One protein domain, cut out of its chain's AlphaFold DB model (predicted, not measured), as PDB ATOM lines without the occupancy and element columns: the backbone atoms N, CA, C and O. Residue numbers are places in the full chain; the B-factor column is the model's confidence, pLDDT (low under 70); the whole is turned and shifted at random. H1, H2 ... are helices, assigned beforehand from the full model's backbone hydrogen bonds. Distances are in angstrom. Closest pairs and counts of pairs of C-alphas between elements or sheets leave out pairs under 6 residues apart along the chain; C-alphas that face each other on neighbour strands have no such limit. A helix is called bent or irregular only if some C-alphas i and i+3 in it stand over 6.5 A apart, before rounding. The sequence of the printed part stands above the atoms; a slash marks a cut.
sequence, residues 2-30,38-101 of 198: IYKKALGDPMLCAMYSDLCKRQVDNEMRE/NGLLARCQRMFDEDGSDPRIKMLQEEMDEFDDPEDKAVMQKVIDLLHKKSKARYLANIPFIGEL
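AT A GLANCE: This is residues 2 to 30 and 38 to 101 of the 198 residues of the protein "MIF4G domain-containing protein" of Steinernema glaseri (UniProt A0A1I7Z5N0). A long helical hairpin, H4 and H5, makes one end of a rod, and at the other end the short helices H1 and H6 pack on the first part of H2, whose residues 25 to 30 stick out free. H3 lies nearly in line with H4 and touches no helix. The printed part has 93 residues with six named helices, H1 to H6 in order, and no named strand; the class is all helix. It is only just loose, close to extended, with a radius of gyration of the C-alphas of 18.4 A and spans of 63 by 24 by 16 A.

HOW THE PARTS SIT: H1, residues 2 to 6, touches residues 12 to 16 alone of H2, residues 10 to 30; the closest C-alphas, of Ala 6 and Cys 13, are 5.4 A apart. H2 is irregular, with C-alphas 11 and 14 7.4 A apart. H6, residues 95 to 101, touches residues 10 to 17 alone of H2, at a shallow tilt of 30 degrees, the same way, closest at the C-alphas of Cys 13 and Phe 97, 5.1 A. H4, residues 56 to 66, and H5, residues 70 to 92, form a hairpin: they touch at a shallow tilt of 15 degrees, opposite ways, closest at the C-alphas of Met 64 and Lys 73, 5.8 A. H5 and H6 meet only through their link. H3, residues 38 to 49, is only just apart from H5, at 8.2 A between closest C-alphas. Every O i to N i+4 pair is within hydrogen-bond range in H1, H3, H5 and H6, against 15 of 17 in H2 and 6 of 7 in H4.

IN THESE COORDINATES: H1 begins at C-alpha 2 (287.283, 238.531, 235.118). H2 is 31.0 A long, H3 16.4 A, H4 15.5 A and H5 32.5 A. H6 ends at C-alpha 101 (278.832, 243.186, 227.248).

THE WHOLE: The C-alphas farthest apart, of Arg 29 and Asp 69, are 63.6 A apart. Residues 31 to 37 are not printed, and C-alphas 30 and 38 are 15.8 A apart across the cut. Of the links printed whole, none is long. Confidence is under 70 at residues 2 to 8, 10 to 11 and 48 to 53.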
ATOM      1  N   ILE A   2     287.326 237.557 236.229       60.56
ATOM      2  CA  ILE A   2     287.283 238.531 235.118       60.56
ATOM      3  C   ILE A   2     286.388 239.735 235.438       60.56
ATOM      4  O   ILE A   2     286.875 240.853 235.400       60.56
ATOM      5  N   TYR A   3     285.146 239.501 235.881       58.91
ATOM      6  CA  TYR A   3     284.215 240.580 236.241       58.91
ATOM      7  C   TYR A   3     284.834 241.555 237.254       58.91
ATOM      8  O   TYR A   3     284.992 242.722 236.953       58.91
ATOM      9  N   LYS A   4     285.304 241.069 238.415       60.22
ATOM     10  CA  LYS A   4     285.926 241.917 239.452       60.22
ATOM     11  C   LYS A   4     287.175 242.673 238.970       60.22
ATOM     12  O   LYS A   4     287.434 243.747 239.491       60.22
ATOM     13  N   LYS A   5     287.941 242.115 238.024       62.75
ATOM     14  CA  LYS A   5     289.106 242.794 237.434       62.75
ATOM     15  C   LYS A   5     288.694 243.869 236.426       62.75
ATOM     16  O   LYS A   5     289.265 244.947 236.470       62.75
ATOM     17  N   ALA A   6     287.673 243.615 235.605       60.03
ATOM     18  CA  ALA A   6     287.117 244.606 234.680       60.03
ATOM     19  C   ALA A   6     286.596 245.853 235.408       60.03
ATOM     20  O   ALA A   6     286.775 246.964 234.932       60.03
ATOM     21  N   LEU A   7     286.038 245.678 236.610       62.69
ATOM     22  CA  LEU A   7     285.576 246.800 237.437       62.69
ATOM     23  C   LEU A   7     286.703 247.632 238.056       62.69
ATOM     24  O   LEU A   7     286.462 248.756 238.484       62.69
ATOM     25  N   GLY A   8     287.905 247.063 238.175       61.22
ATOM     26  CA  GLY A   8     289.068 247.754 238.731       61.22
ATOM     27  C   GLY A   8     289.805 248.617 237.709       61.22
ATOM     28  O   GLY A   8     290.557 249.497 238.113       61.22
ATOM     29  N   ASP A   9     289.587 248.375 236.414       71.12
ATOM     30  CA  ASP A   9     290.234 249.108 235.330       71.12
ATOM     31  C   ASP A   9     289.258 249.317 234.155       71.12
ATOM     32  O   ASP A   9     289.129 248.453 233.276       71.12
ATOM     33  N   PRO A  10     288.553 250.466 234.126       67.19
ATOM     34  CA  PRO A  10     287.595 250.784 233.075       67.19
ATOM     35  C   PRO A  10     288.190 250.758 231.661       67.19
ATOM     36  O   PRO A  10     287.468 250.452 230.713       67.19
ATOM     37  N   MET A  11     289.497 251.012 231.497       69.19
ATOM     38  CA  MET A  11     290.150 251.002 230.179       69.19
ATOM     39  C   MET A  11     290.243 249.595 229.581       69.19
ATOM     40  O   MET A  11     290.307 249.436 228.363       69.19
ATOM     41  N   LEU A  12     290.199 248.558 230.419       79.88
ATOM     42  CA  LEU A  12     290.282 247.165 229.987       79.88
ATOM     43  C   LEU A  12     288.910 246.533 229.719       79.88
ATOM     44  O   LEU A  12     288.849 245.367 229.323       79.88
ATOM     45  N   CYS A  13     287.808 247.270 229.908       81.12
ATOM     46  CA  CYS A  13     286.449 246.740 229.757       81.12
ATOM     47  C   CYS A  13     286.208 246.095 228.385       81.12
ATOM     48  O   CYS A  13     285.671 244.989 228.336       81.12
ATOM     49  N   ALA A  14     286.674 246.722 227.299       82.56
ATOM     50  CA  ALA A  14     286.543 246.187 225.940       82.56
ATOM     51  C   ALA A  14     287.331 244.876 225.743       82.56
ATOM     52  O   ALA A  14     286.821 243.892 225.215       82.56
ATOM     53  N   MET A  15     288.566 244.806 226.248       85.38
ATOM     54  CA  MET A  15     289.365 243.576 226.176       85.38
ATOM     55  C   MET A  15     288.716 242.440 226.983       85.38
ATOM     56  O   MET A  15     288.702 241.281 226.562       85.38
ATOM     57  N   TYR A  16     288.164 242.755 228.158       85.62
ATOM     58  CA  TYR A  16     287.469 241.767 228.978       85.62
ATOM     59  C   TYR A  16     286.153 241.307 228.352       85.62
ATOM     60  O   TYR A  16     285.802 240.135 228.500       85.62
ATOM     61  N   SER A  17     285.434 242.175 227.639       86.12
ATOM     62  CA  SER A  17     284.206 241.791 226.943       86.12
ATOM     63  C   SER A  17     284.498 240.865 225.761       86.12
ATOM     64  O   SER A  17     283.798 239.865 225.598       86.12
ATOM     65  N   ASP A  18     285.582 241.113 225.019       87.94
ATOM     66  CA  ASP A  18     286.059 240.225 223.952       87.94
ATOM     67  C   ASP A  18     286.409 238.832 224.497       87.94
ATOM     68  O   ASP A  18     286.042 237.808 223.914       87.94
ATOM     69  N   LEU A  19     287.084 238.772 225.651       89.44
ATOM     70  CA  LEU A  19     287.401 237.508 226.315       89.44
ATOM     71  C   LEU A  19     286.128 236.765 226.746       89.44
ATOM     72  O   LEU A  19     286.007 235.564 226.502       89.44
ATOM     73  N   CYS A  20     285.167 237.476 227.343       90.12
ATOM     74  CA  CYS A  20     283.861 236.917 227.691       90.12
ATOM     75  C   CYS A  20     283.152 236.348 226.457       90.12
ATOM     76  O   CYS A  20     282.612 235.246 226.517       90.12
ATOM     77  N   LYS A  21     283.184 237.065 225.329       91.44
ATOM     78  CA  LYS A  21     282.566 236.612 224.082       91.44
ATOM     79  C   LYS A  21     283.223 235.339 223.557       91.44
ATOM     80  O   LYS A  21     282.515 234.379 223.267       91.44
ATOM     81  N   ARG A  22     284.559 235.285 223.518       91.88
ATOM     82  CA  ARG A  22     285.300 234.078 223.106       91.88
ATOM     83  C   ARG A  22     284.989 232.872 223.988       91.88
ATOM     84  O   ARG A  22     284.820 231.779 223.458       91.88
ATOM     85  N   GLN A  23     284.881 233.072 225.301       91.94
ATOM     86  CA  GLN A  23     284.510 232.004 226.230       91.94
ATOM     87  C   GLN A  23     283.102 231.468 225.937       91.94
ATOM     88  O   GLN A  23     282.921 230.258 225.823       91.94
ATOM     89  N   VAL A  24     282.118 232.360 225.768       91.25
ATOM     90  CA  VAL A  24     280.738 231.966 225.435       91.25
ATOM     91  C   VAL A  24     280.680 231.234 224.100       91.25
ATOM     92  O   VAL A  24     280.003 230.216 223.997       91.25
ATOM     93  N   ASP A  25     281.396 231.719 223.088       91.50
ATOM     94  CA  ASP A  25     281.417 231.085 221.771       91.50
ATOM     95  C   ASP A  25     282.052 229.691 221.820       91.50
ATOM     96  O   ASP A  25     281.592 228.795 221.114       91.50
ATOM     97  N   ASN A  26     283.069 229.481 222.663       92.81
ATOM     98  CA  ASN A  26     283.669 228.162 222.850       92.81
ATOM     99  C   ASN A  26     282.688 227.181 223.504       92.81
ATOM    100  O   ASN A  26     282.445 226.106 222.962       92.81
ATOM    101  N   GLU A  27     282.055 227.578 224.611       92.38
ATOM    102  CA  GLU A  27     281.060 226.744 225.301       92.38
ATOM    103  C   GLU A  27     279.864 226.411 224.400       92.38
ATOM    104  O   GLU A  27     279.411 225.270 224.353       92.38
ATOM    105  N   MET A  28     279.385 227.390 223.625       89.50
ATOM    106  CA  MET A  28     278.296 227.174 222.671       89.50
ATOM    107  C   MET A  28     278.670 226.174 221.570       89.50
ATOM    108  O   MET A  28     277.815 225.392 221.163       89.50
ATOM    109  N   ARG A  29     279.926 226.159 221.101       91.25
ATOM    110  CA  ARG A  29     280.398 225.171 220.112       91.25
ATOM    111  C   ARG A  29     280.529 223.769 220.699       91.25
ATOM    112  O   ARG A  29     280.215 222.806 220.011       91.25
ATOM    113  N   GLU A  30     281.004 223.654 221.936       91.56
ATOM    114  CA  GLU A  30     281.264 222.360 222.581       91.56
ATOM    115  C   GLU A  30     279.998 221.707 223.147       91.56
ATOM    116  O   GLU A  30     279.859 220.484 223.115       91.56
ATOM    117  N   ASN A  38     275.073 232.422 231.309       89.00
ATOM    118  CA  ASN A  38     274.080 232.402 232.388       89.00
ATOM    119  C   ASN A  38     274.639 233.019 233.681       89.00
ATOM    120  O   ASN A  38     273.953 233.788 234.352       89.00
ATOM    121  N   GLY A  39     275.908 232.756 234.001       89.19
ATOM    122  CA  GLY A  39     276.603 233.375 235.126       89.19
ATOM    123  C   GLY A  39     276.775 234.892 234.986       89.19
ATOM    124  O   GLY A  39     276.623 235.611 235.976       89.19
ATOM    125  N   LEU A  40     277.057 235.392 233.775       87.19
ATOM    126  CA  LEU A  40     277.116 236.828 233.479       87.19
ATOM    127  C   LEU A  40     275.753 237.492 233.673       87.19
ATOM    128  O   LEU A  40     275.672 238.508 234.363       87.19
ATOM    129  N   LEU A  41     274.689 236.896 233.129       87.12
ATOM    130  CA  LEU A  41     273.320 237.389 233.292       87.12
ATOM    131  C   LEU A  41     272.919 237.420 234.768       87.12
ATOM    132  O   LEU A  41     272.536 238.473 235.261       87.12
ATOM    133  N   ALA A  42     273.127 236.327 235.505       86.75
ATOM    134  CA  ALA A  42     272.842 236.264 236.941       86.75
ATOM    135  C   ALA A  42     273.689 237.256 237.760       86.75
ATOM    136  O   ALA A  42     273.298 237.706 238.838       86.75
ATOM    137  N   ARG A  43     274.897 237.603 237.297       84.00
ATOM    138  CA  ARG A  43     275.714 238.640 237.939       84.00
ATOM    139  C   ARG A  43     275.166 240.038 237.670       84.00
ATOM    140  O   ARG A  43     275.130 240.818 238.616       84.00
ATOM    141  N   CYS A  44     274.736 240.323 236.443       83.00
ATOM    142  CA  CYS A  44     274.095 241.589 236.095       83.00
ATOM    143  C   CYS A  44     272.745 241.732 236.809       83.00
ATOM    144  O   CYS A  44     272.481 242.776 237.378       83.00
ATOM    145  N   GLN A  45     271.944 240.669 236.887       79.94
ATOM    146  CA  GLN A  45     270.676 240.646 237.626       79.94
ATOM    147  C   GLN A  45     270.864 240.861 239.128       79.94
ATOM    148  O   GLN A  45     270.124 241.619 239.726       79.94
ATOM    149  N   ARG A  46     271.907 240.310 239.759       78.81
ATOM    150  CA  ARG A  46     272.190 240.659 241.166       78.81
ATOM    151  C   ARG A  46     272.515 242.134 241.373       78.81
ATOM    152  O   ARG A  46     272.325 242.634 242.472       78.81
ATOM    153  N   MET A  47     272.999 242.827 240.339       72.69
ATOM    154  CA  MET A  47     273.107 244.281 240.413       72.69
ATOM    155  C   MET A  47     271.746 244.976 240.378       72.69
ATOM    156  O   MET A  47     271.704 246.116 240.805       72.69
ATOM    157  N   PHE A  48     270.683 244.333 239.881       66.06
ATOM    158  CA  PHE A  48     269.315 244.843 239.985       66.06
ATOM    159  C   PHE A  48     268.756 244.698 241.395       66.06
ATOM    160  O   PHE A  48     268.154 245.636 241.908       66.06
ATOM    161  N   ASP A  49     268.918 243.510 241.982       64.75
ATOM    162  CA  ASP A  49     268.300 243.170 243.267       64.75
ATOM    163  C   ASP A  49     268.981 243.899 244.434       64.75
ATOM    164  O   ASP A  49     268.331 244.363 245.371       64.75
ATOM    165  N   GLU A  50     270.306 244.042 244.370       65.06
ATOM    166  CA  GLU A  50     271.015 245.035 245.167       65.06
ATOM    167  C   GLU A  50     270.738 246.386 244.503       65.06
ATOM    168  O   GLU A  50     271.373 246.661 243.497       65.06
ATOM    169  N   ASP A  51     269.832 247.226 245.014       58.12
ATOM    170  CA  ASP A  51     269.411 248.534 244.452       58.12
ATOM    171  C   ASP A  51     270.547 249.590 244.329       58.12
ATOM    172  O   ASP A  51     270.392 250.783 244.585       58.12
ATOM    173  N   GLY A  52     271.781 249.181 244.037       58.19
ATOM    174  CA  GLY A  52     272.997 249.977 244.070       58.19
ATOM    175  C   GLY A  52     273.307 250.569 245.444       58.19
ATOM    176  O   GLY A  52     274.217 251.390 245.528       58.19
ATOM    177  N   SER A  53     272.556 250.192 246.481       64.88
ATOM    178  CA  SER A  53     272.682 250.663 247.855       64.88
ATOM    179  C   SER A  53     273.141 249.508 248.734       64.88
ATOM    180  O   SER A  53     272.602 248.404 248.658       64.88
ATOM    181  N   ASP A  54     274.164 249.748 249.546       72.44
ATOM    182  CA  ASP A  54     274.615 248.789 250.548       72.44
ATOM    183  C   ASP A  54     273.465 248.514 251.537       72.44
ATOM    184  O   ASP A  54     272.902 249.473 252.066       72.44
ATOM    185  N   PRO A  55     273.087 247.250 251.810       76.81
ATOM    186  CA  PRO A  55     271.982 246.937 252.722       76.81
ATOM    187  C   PRO A  55     272.196 247.509 254.129       76.81
ATOM    188  O   PRO A  55     271.227 247.805 254.824       76.81
ATOM    189  N   ARG A  56     273.457 247.743 254.522       82.25
ATOM    190  CA  ARG A  56     273.805 248.387 255.794       82.25
ATOM    191  C   ARG A  56     273.321 249.830 255.886       82.25
ATOM    192  O   ARG A  56     273.172 250.318 256.990       82.25
ATOM    193  N   ILE A  57     273.068 250.507 254.764       83.88
ATOM    194  CA  ILE A  57     272.575 251.891 254.765       83.88
ATOM    195  C   ILE A  57     271.218 251.979 255.460       83.88
ATOM    196  O   ILE A  57     271.065 252.819 256.332       83.88
ATOM    197  N   LYS A  58     270.269 251.090 255.130       83.50
ATOM    198  CA  LYS A  58     268.941 251.101 255.764       83.50
ATOM    199  C   LYS A  58     269.031 250.821 257.262       83.50
ATOM    200  O   LYS A  58     268.440 251.546 258.044       83.50
ATOM    201  N   MET A  59     269.840 249.831 257.642       85.31
ATOM    202  CA  MET A  59     270.064 249.500 259.052       85.31
ATOM    203  C   MET A  59     270.672 250.677 259.820       85.31
ATOM    204  O   MET A  59     270.199 251.019 260.890       85.31
ATOM    205  N   LEU A  60     271.689 251.334 259.254       86.19
ATOM    206  CA  LEU A  60     272.331 252.483 259.891       86.19
ATOM    207  C   LEU A  60     271.412 253.709 259.949       86.19
ATOM    208  O   LEU A  60     271.538 254.499 260.874       86.19
ATOM    209  N   GLN A  61     270.518 253.889 258.972       85.81
ATOM    210  CA  GLN A  61     269.502 254.948 258.995       85.81
ATOM    211  C   GLN A  61     268.482 254.712 260.113       85.81
ATOM    212  O   GLN A  61     268.201 255.636 260.866       85.81
ATOM    213  N   GLU A  62     267.990 253.480 260.254       87.81
ATOM    214  CA  GLU A  62     267.082 253.090 261.341       87.81
ATOM    215  C   GLU A  62     267.759 253.240 262.713       87.81
ATOM    216  O   GLU A  62     267.188 253.851 263.609       87.81
ATOM    217  N   GLU A  63     269.006 252.778 262.862       86.75
ATOM    218  CA  GLU A  63     269.784 252.956 264.097       86.75
ATOM    219  C   GLU A  63     270.038 254.441 264.409       86.75
ATOM    220  O   GLU A  63     269.970 254.846 265.565       86.75
ATOM    221  N   MET A  64     270.294 255.281 263.398       85.75
ATOM    222  CA  MET A  64     270.517 256.722 263.576       85.75
ATOM    223  C   MET A  64     269.285 257.445 264.142       85.75
ATOM    224  O   MET A  64     269.438 258.407 264.901       85.75
ATOM    225  N   ASP A  65     268.080 256.987 263.796       85.25
ATOM    226  CA  ASP A  65     266.829 257.532 264.325       85.25
ATOM    227  C   ASP A  65     266.634 257.204 265.818       85.25
ATOM    228  O   ASP A  65     265.945 257.954 266.512       85.25
ATOM    229  N   GLU A  66     267.282 256.150 266.329       87.19
ATOM    230  CA  GLU A  66     267.246 255.744 267.745       87.19
ATOM    231  C   GLU A  66     268.218 256.531 268.641       87.19
ATOM    232  O   GLU A  66     268.049 256.551 269.861       87.19
ATOM    233  N   PHE A  67     269.232 257.192 268.074       81.50
ATOM    234  CA  PHE A  67     270.114 258.063 268.856       81.50
ATOM    235  C   PHE A  67     269.379 259.351 269.257       81.50
ATOM    236  O   PHE A  67     268.593 259.899 268.489       81.50
ATOM    237  N   ASP A  68     269.668 259.891 270.441       81.94
ATOM    238  CA  ASP A  68     269.184 261.218 270.863       81.94
ATOM    239  C   ASP A  68     270.270 262.296 270.735       81.94
ATOM    240  O   ASP A  68     269.965 263.477 270.550       81.94
ATOM    241  N   ASP A  69     271.544 261.894 270.796       90.62
ATOM    242  CA  ASP A  69     272.674 262.815 270.760       90.62
ATOM    243  C   ASP A  69     272.969 263.319 269.328       90.62
ATOM    244  O   ASP A  69     273.145 262.517 268.400       90.62
ATOM    245  N   PRO A  70     273.036 264.646 269.104       87.12
ATOM    246  CA  PRO A  70     273.307 265.208 267.782       87.12
ATOM    247  C   PRO A  70     274.697 264.878 267.221       87.12
ATOM    248  O   PRO A  70     274.865 264.855 265.999       87.12
ATOM    249  N   GLU A  71     275.699 264.665 268.076       88.44
ATOM    250  CA  GLU A  71     277.074 264.398 267.656       88.44
ATOM    251  C   GLU A  71     277.218 262.947 267.181       88.44
ATOM    252  O   GLU A  71     277.779 262.708 266.106       88.44
ATOM    253  N   ASP A  72     276.583 262.004 267.880       86.81
ATOM    254  CA  ASP A  72     276.467 260.608 267.443       86.81
ATOM    255  C   ASP A  72     275.698 260.490 266.115       86.81
ATOM    256  O   ASP A  72     276.172 259.830 265.181       86.81
ATOM    257  N   LYS A  73     274.581 261.222 265.951       88.81
ATOM    258  CA  LYS A  73     273.862 261.301 264.661       88.81
ATOM    259  C   LYS A  73     274.747 261.830 263.539       88.81
ATOM    260  O   LYS A  73     274.743 261.283 262.437       88.81
ATOM    261  N   ALA A  74     275.537 262.871 263.799       88.56
ATOM    262  CA  ALA A  74     276.425 263.448 262.794       88.56
ATOM    263  C   ALA A  74     277.551 262.483 262.377       88.56
ATOM    264  O   ALA A  74     277.942 262.453 261.204       88.56
ATOM    265  N   VAL A  75     278.085 261.684 263.308       88.38
ATOM    266  CA  VAL A  75     279.064 260.631 262.996       88.38
ATOM    267  C   VAL A  75     278.417 259.533 262.153       88.38
ATOM    268  O   VAL A  75     278.990 259.130 261.137       88.38
ATOM    269  N   MET A  76     277.215 259.090 262.518       87.00
ATOM    270  CA  MET A  76     276.498 258.036 261.802       87.00
ATOM    271  C   MET A  76     276.093 258.466 260.389       87.00
ATOM    272  O   MET A  76     276.328 257.724 259.433       87.00
ATOM    273  N   GLN A  77     275.631 259.708 260.226       88.56
ATOM    274  CA  GLN A  77     275.346 260.295 258.918       88.56
ATOM    275  C   GLN A  77     276.586 260.291 258.015       88.56
ATOM    276  O   GLN A  77     276.506 259.881 256.859       88.56
ATOM    277  N   LYS A  78     277.770 260.637 258.540       89.00
ATOM    278  CA  LYS A  78     279.021 260.554 257.759       89.00
ATOM    279  C   LYS A  78     279.327 259.128 257.302       89.00
ATOM    280  O   LYS A  78     279.829 258.937 256.195       89.00
ATOM    281  N   VAL A  79     279.055 258.120 258.133       89.44
ATOM    282  CA  VAL A  79     279.243 256.708 257.755       89.44
ATOM    283  C   VAL A  79     278.270 256.316 256.643       89.44
ATOM    284  O   VAL A  79     278.689 255.697 255.662       89.44
ATOM    285  N   ILE A  80     277.003 256.716 256.761       87.19
ATOM    286  CA  ILE A  80     275.969 256.507 255.742       87.19
ATOM    287  C   ILE A  80     276.391 257.154 254.414       87.19
ATOM    288  O   ILE A  80     276.422 256.475 253.384       87.19
ATOM    289  N   ASP A  81     276.838 258.411 254.433       86.56
ATOM    290  CA  ASP A  81     277.296 259.140 253.244       86.56
ATOM    291  C   ASP A  81     278.485 258.447 252.563       86.56
ATOM    292  O   ASP A  81     278.531 258.310 251.335       86.56
ATOM    293  N   LEU A  82     279.451 257.951 253.347       87.12
ATOM    294  CA  LEU A  82     280.591 257.190 252.827       87.12
ATOM    295  C   LEU A  82     280.150 255.878 252.167       87.12
ATOM    296  O   LEU A  82     280.698 255.496 251.125       87.12
ATOM    297  N   LEU A  83     279.162 255.185 252.738       84.94
ATOM    298  CA  LEU A  83     278.596 253.970 252.152       84.94
ATOM    299  C   LEU A  83     277.822 254.267 250.865       84.94
ATOM    300  O   LEU A  83     277.989 253.525 249.888       84.94
ATOM    301  N   HIS A  84     277.054 255.358 250.809       83.12
ATOM    302  CA  HIS A  84     276.406 255.821 249.580       83.12
ATOM    303  C   HIS A  84     277.435 256.102 248.487       83.12
ATOM    304  O   HIS A  84     277.342 255.529 247.398       83.12
ATOM    305  N   LYS A  85     278.477 256.886 248.795       82.94
ATOM    306  CA  LYS A  85     279.564 257.207 247.853       82.94
ATOM    307  C   LYS A  85     280.262 255.959 247.330       82.94
ATOM    308  O   LYS A  85     280.479 255.816 246.129       82.94
ATOM    309  N   LYS A  86     280.590 255.020 248.221       83.69
ATOM    310  CA  LYS A  86     281.239 253.758 247.845       83.69
ATOM    311  C   LYS A  86     280.346 252.906 246.947       83.69
ATOM    312  O   LYS A  86     280.831 252.308 245.985       83.69
ATOM    313  N   SER A  87     279.054 252.844 247.253       81.38
ATOM    314  CA  SER A  87     278.094 252.063 246.473       81.38
ATOM    315  C   SER A  87     277.860 252.684 245.094       81.38
ATOM    316  O   SER A  87     277.856 251.959 244.099       81.38
ATOM    317  N   LYS A  88     277.786 254.020 245.022       81.00
ATOM    318  CA  LYS A  88     277.749 254.806 243.780       81.00
ATOM    319  C   LYS A  88     278.975 254.542 242.912       81.00
ATOM    320  O   LYS A  88     278.821 254.078 241.788       81.00
ATOM    321  N   ALA A  89     280.183 254.710 243.453       81.44
ATOM    322  CA  ALA A  89     281.425 254.468 242.716       81.44
ATOM    323  C   ALA A  89     281.502 253.034 242.165       81.44
ATOM    324  O   ALA A  89     281.844 252.816 241.004       81.44
ATOM    325  N   ARG A  90     281.112 252.040 242.978       79.62
ATOM    326  CA  ARG A  90     281.048 250.633 242.555       79.62
ATOM    327  C   ARG A  90     280.067 250.425 241.405       79.62
ATOM    328  O   ARG A  90     280.340 249.624 240.519       79.62
ATOM    329  N   TYR A  91     278.915 251.085 241.452       78.88
ATOM    330  CA  TYR A  91     277.889 250.975 240.425       78.88
ATOM    331  C   TYR A  91     278.323 251.640 239.113       78.88
ATOM    332  O   TYR A  91     278.293 250.986 238.074       78.88
ATOM    333  N   LEU A  92     278.800 252.887 239.169       82.19
ATOM    334  CA  LEU A  92     279.252 253.645 237.998       82.19
ATOM    335  C   LEU A  92     280.423 252.959 237.284       82.19
ATOM    336  O   LEU A  92     280.435 252.886 236.058       82.19
ATOM    337  N   ALA A  93     281.341 252.340 238.035       81.25
ATOM    338  CA  ALA A  93     282.436 251.548 237.470       81.25
ATOM    339  C   ALA A  93     281.963 250.326 236.654       81.25
ATOM    340  O   ALA A  93     282.689 249.852 235.782       81.25
ATOM    341  N   ASN A  94     280.752 249.813 236.899       80.56
ATOM    342  CA  ASN A  94     280.201 248.688 236.138       80.56
ATOM    343  C   ASN A  94     279.616 249.118 234.785       80.56
ATOM    344  O   ASN A  94     279.563 248.300 233.867       80.56
ATOM    345  N   ILE A  95     279.159 250.368 234.654       84.44
ATOM    346  CA  ILE A  95     278.395 250.835 233.487       84.44
ATOM    347  C   ILE A  95     279.166 250.694 232.166       84.44
ATOM    348  O   ILE A  95     278.587 250.151 231.219       84.44
ATOM    349  N   PRO A  96     280.457 251.079 232.068       84.06
ATOM    350  CA  PRO A  96     281.220 250.885 230.835       84.06
ATOM    351  C   PRO A  96     281.281 249.414 230.415       84.06
ATOM    352  O   PRO A  96     281.084 249.086 229.248       84.06
ATOM    353  N   PHE A  97     281.480 248.510 231.378       84.81
ATOM    354  CA  PHE A  97     281.539 247.080 231.095       84.81
ATOM    355  C   PHE A  97     280.190 246.521 230.636       84.81
ATOM    356  O   PHE A  97     280.152 245.663 229.759       84.81
ATOM    357  N   ILE A  98     279.077 247.023 231.177       86.75
ATOM    358  CA  ILE A  98     277.723 246.658 230.735       86.75
ATOM    359  C   ILE A  98     277.506 247.056 229.272       86.75
ATOM    360  O   ILE A  98     277.025 246.229 228.499       86.75
ATOM    361  N   GLY A  99     277.918 248.261 228.869       86.88
ATOM    362  CA  GLY A  99     277.869 248.685 227.463       86.88
ATOM    363  C   GLY A  99     278.645 247.737 226.542       86.88
ATOM    364  O   GLY A  99     278.123 247.272 225.529       86.88
ATOM    365  N   GLU A 100     279.853 247.342 226.947       87.62
ATOM    366  CA  GLU A 100     280.680 246.400 226.184       87.62
ATOM    367  C   GLU A 100     280.108 244.971 226.144       87.62
ATOM    368  O   GLU A 100     280.129 244.304 225.108       87.62
ATOM    369  N   LEU A 101     279.532 244.476 227.243       87.94
ATOM    370  CA  LEU A 101     278.832 243.186 227.248       87.94
ATOM    371  C   LEU A 101     277.599 243.212 226.337       87.94
ATOM    372  O   LEU A 101     277.314 242.222 225.653       87.94
TER     373      LEU A 101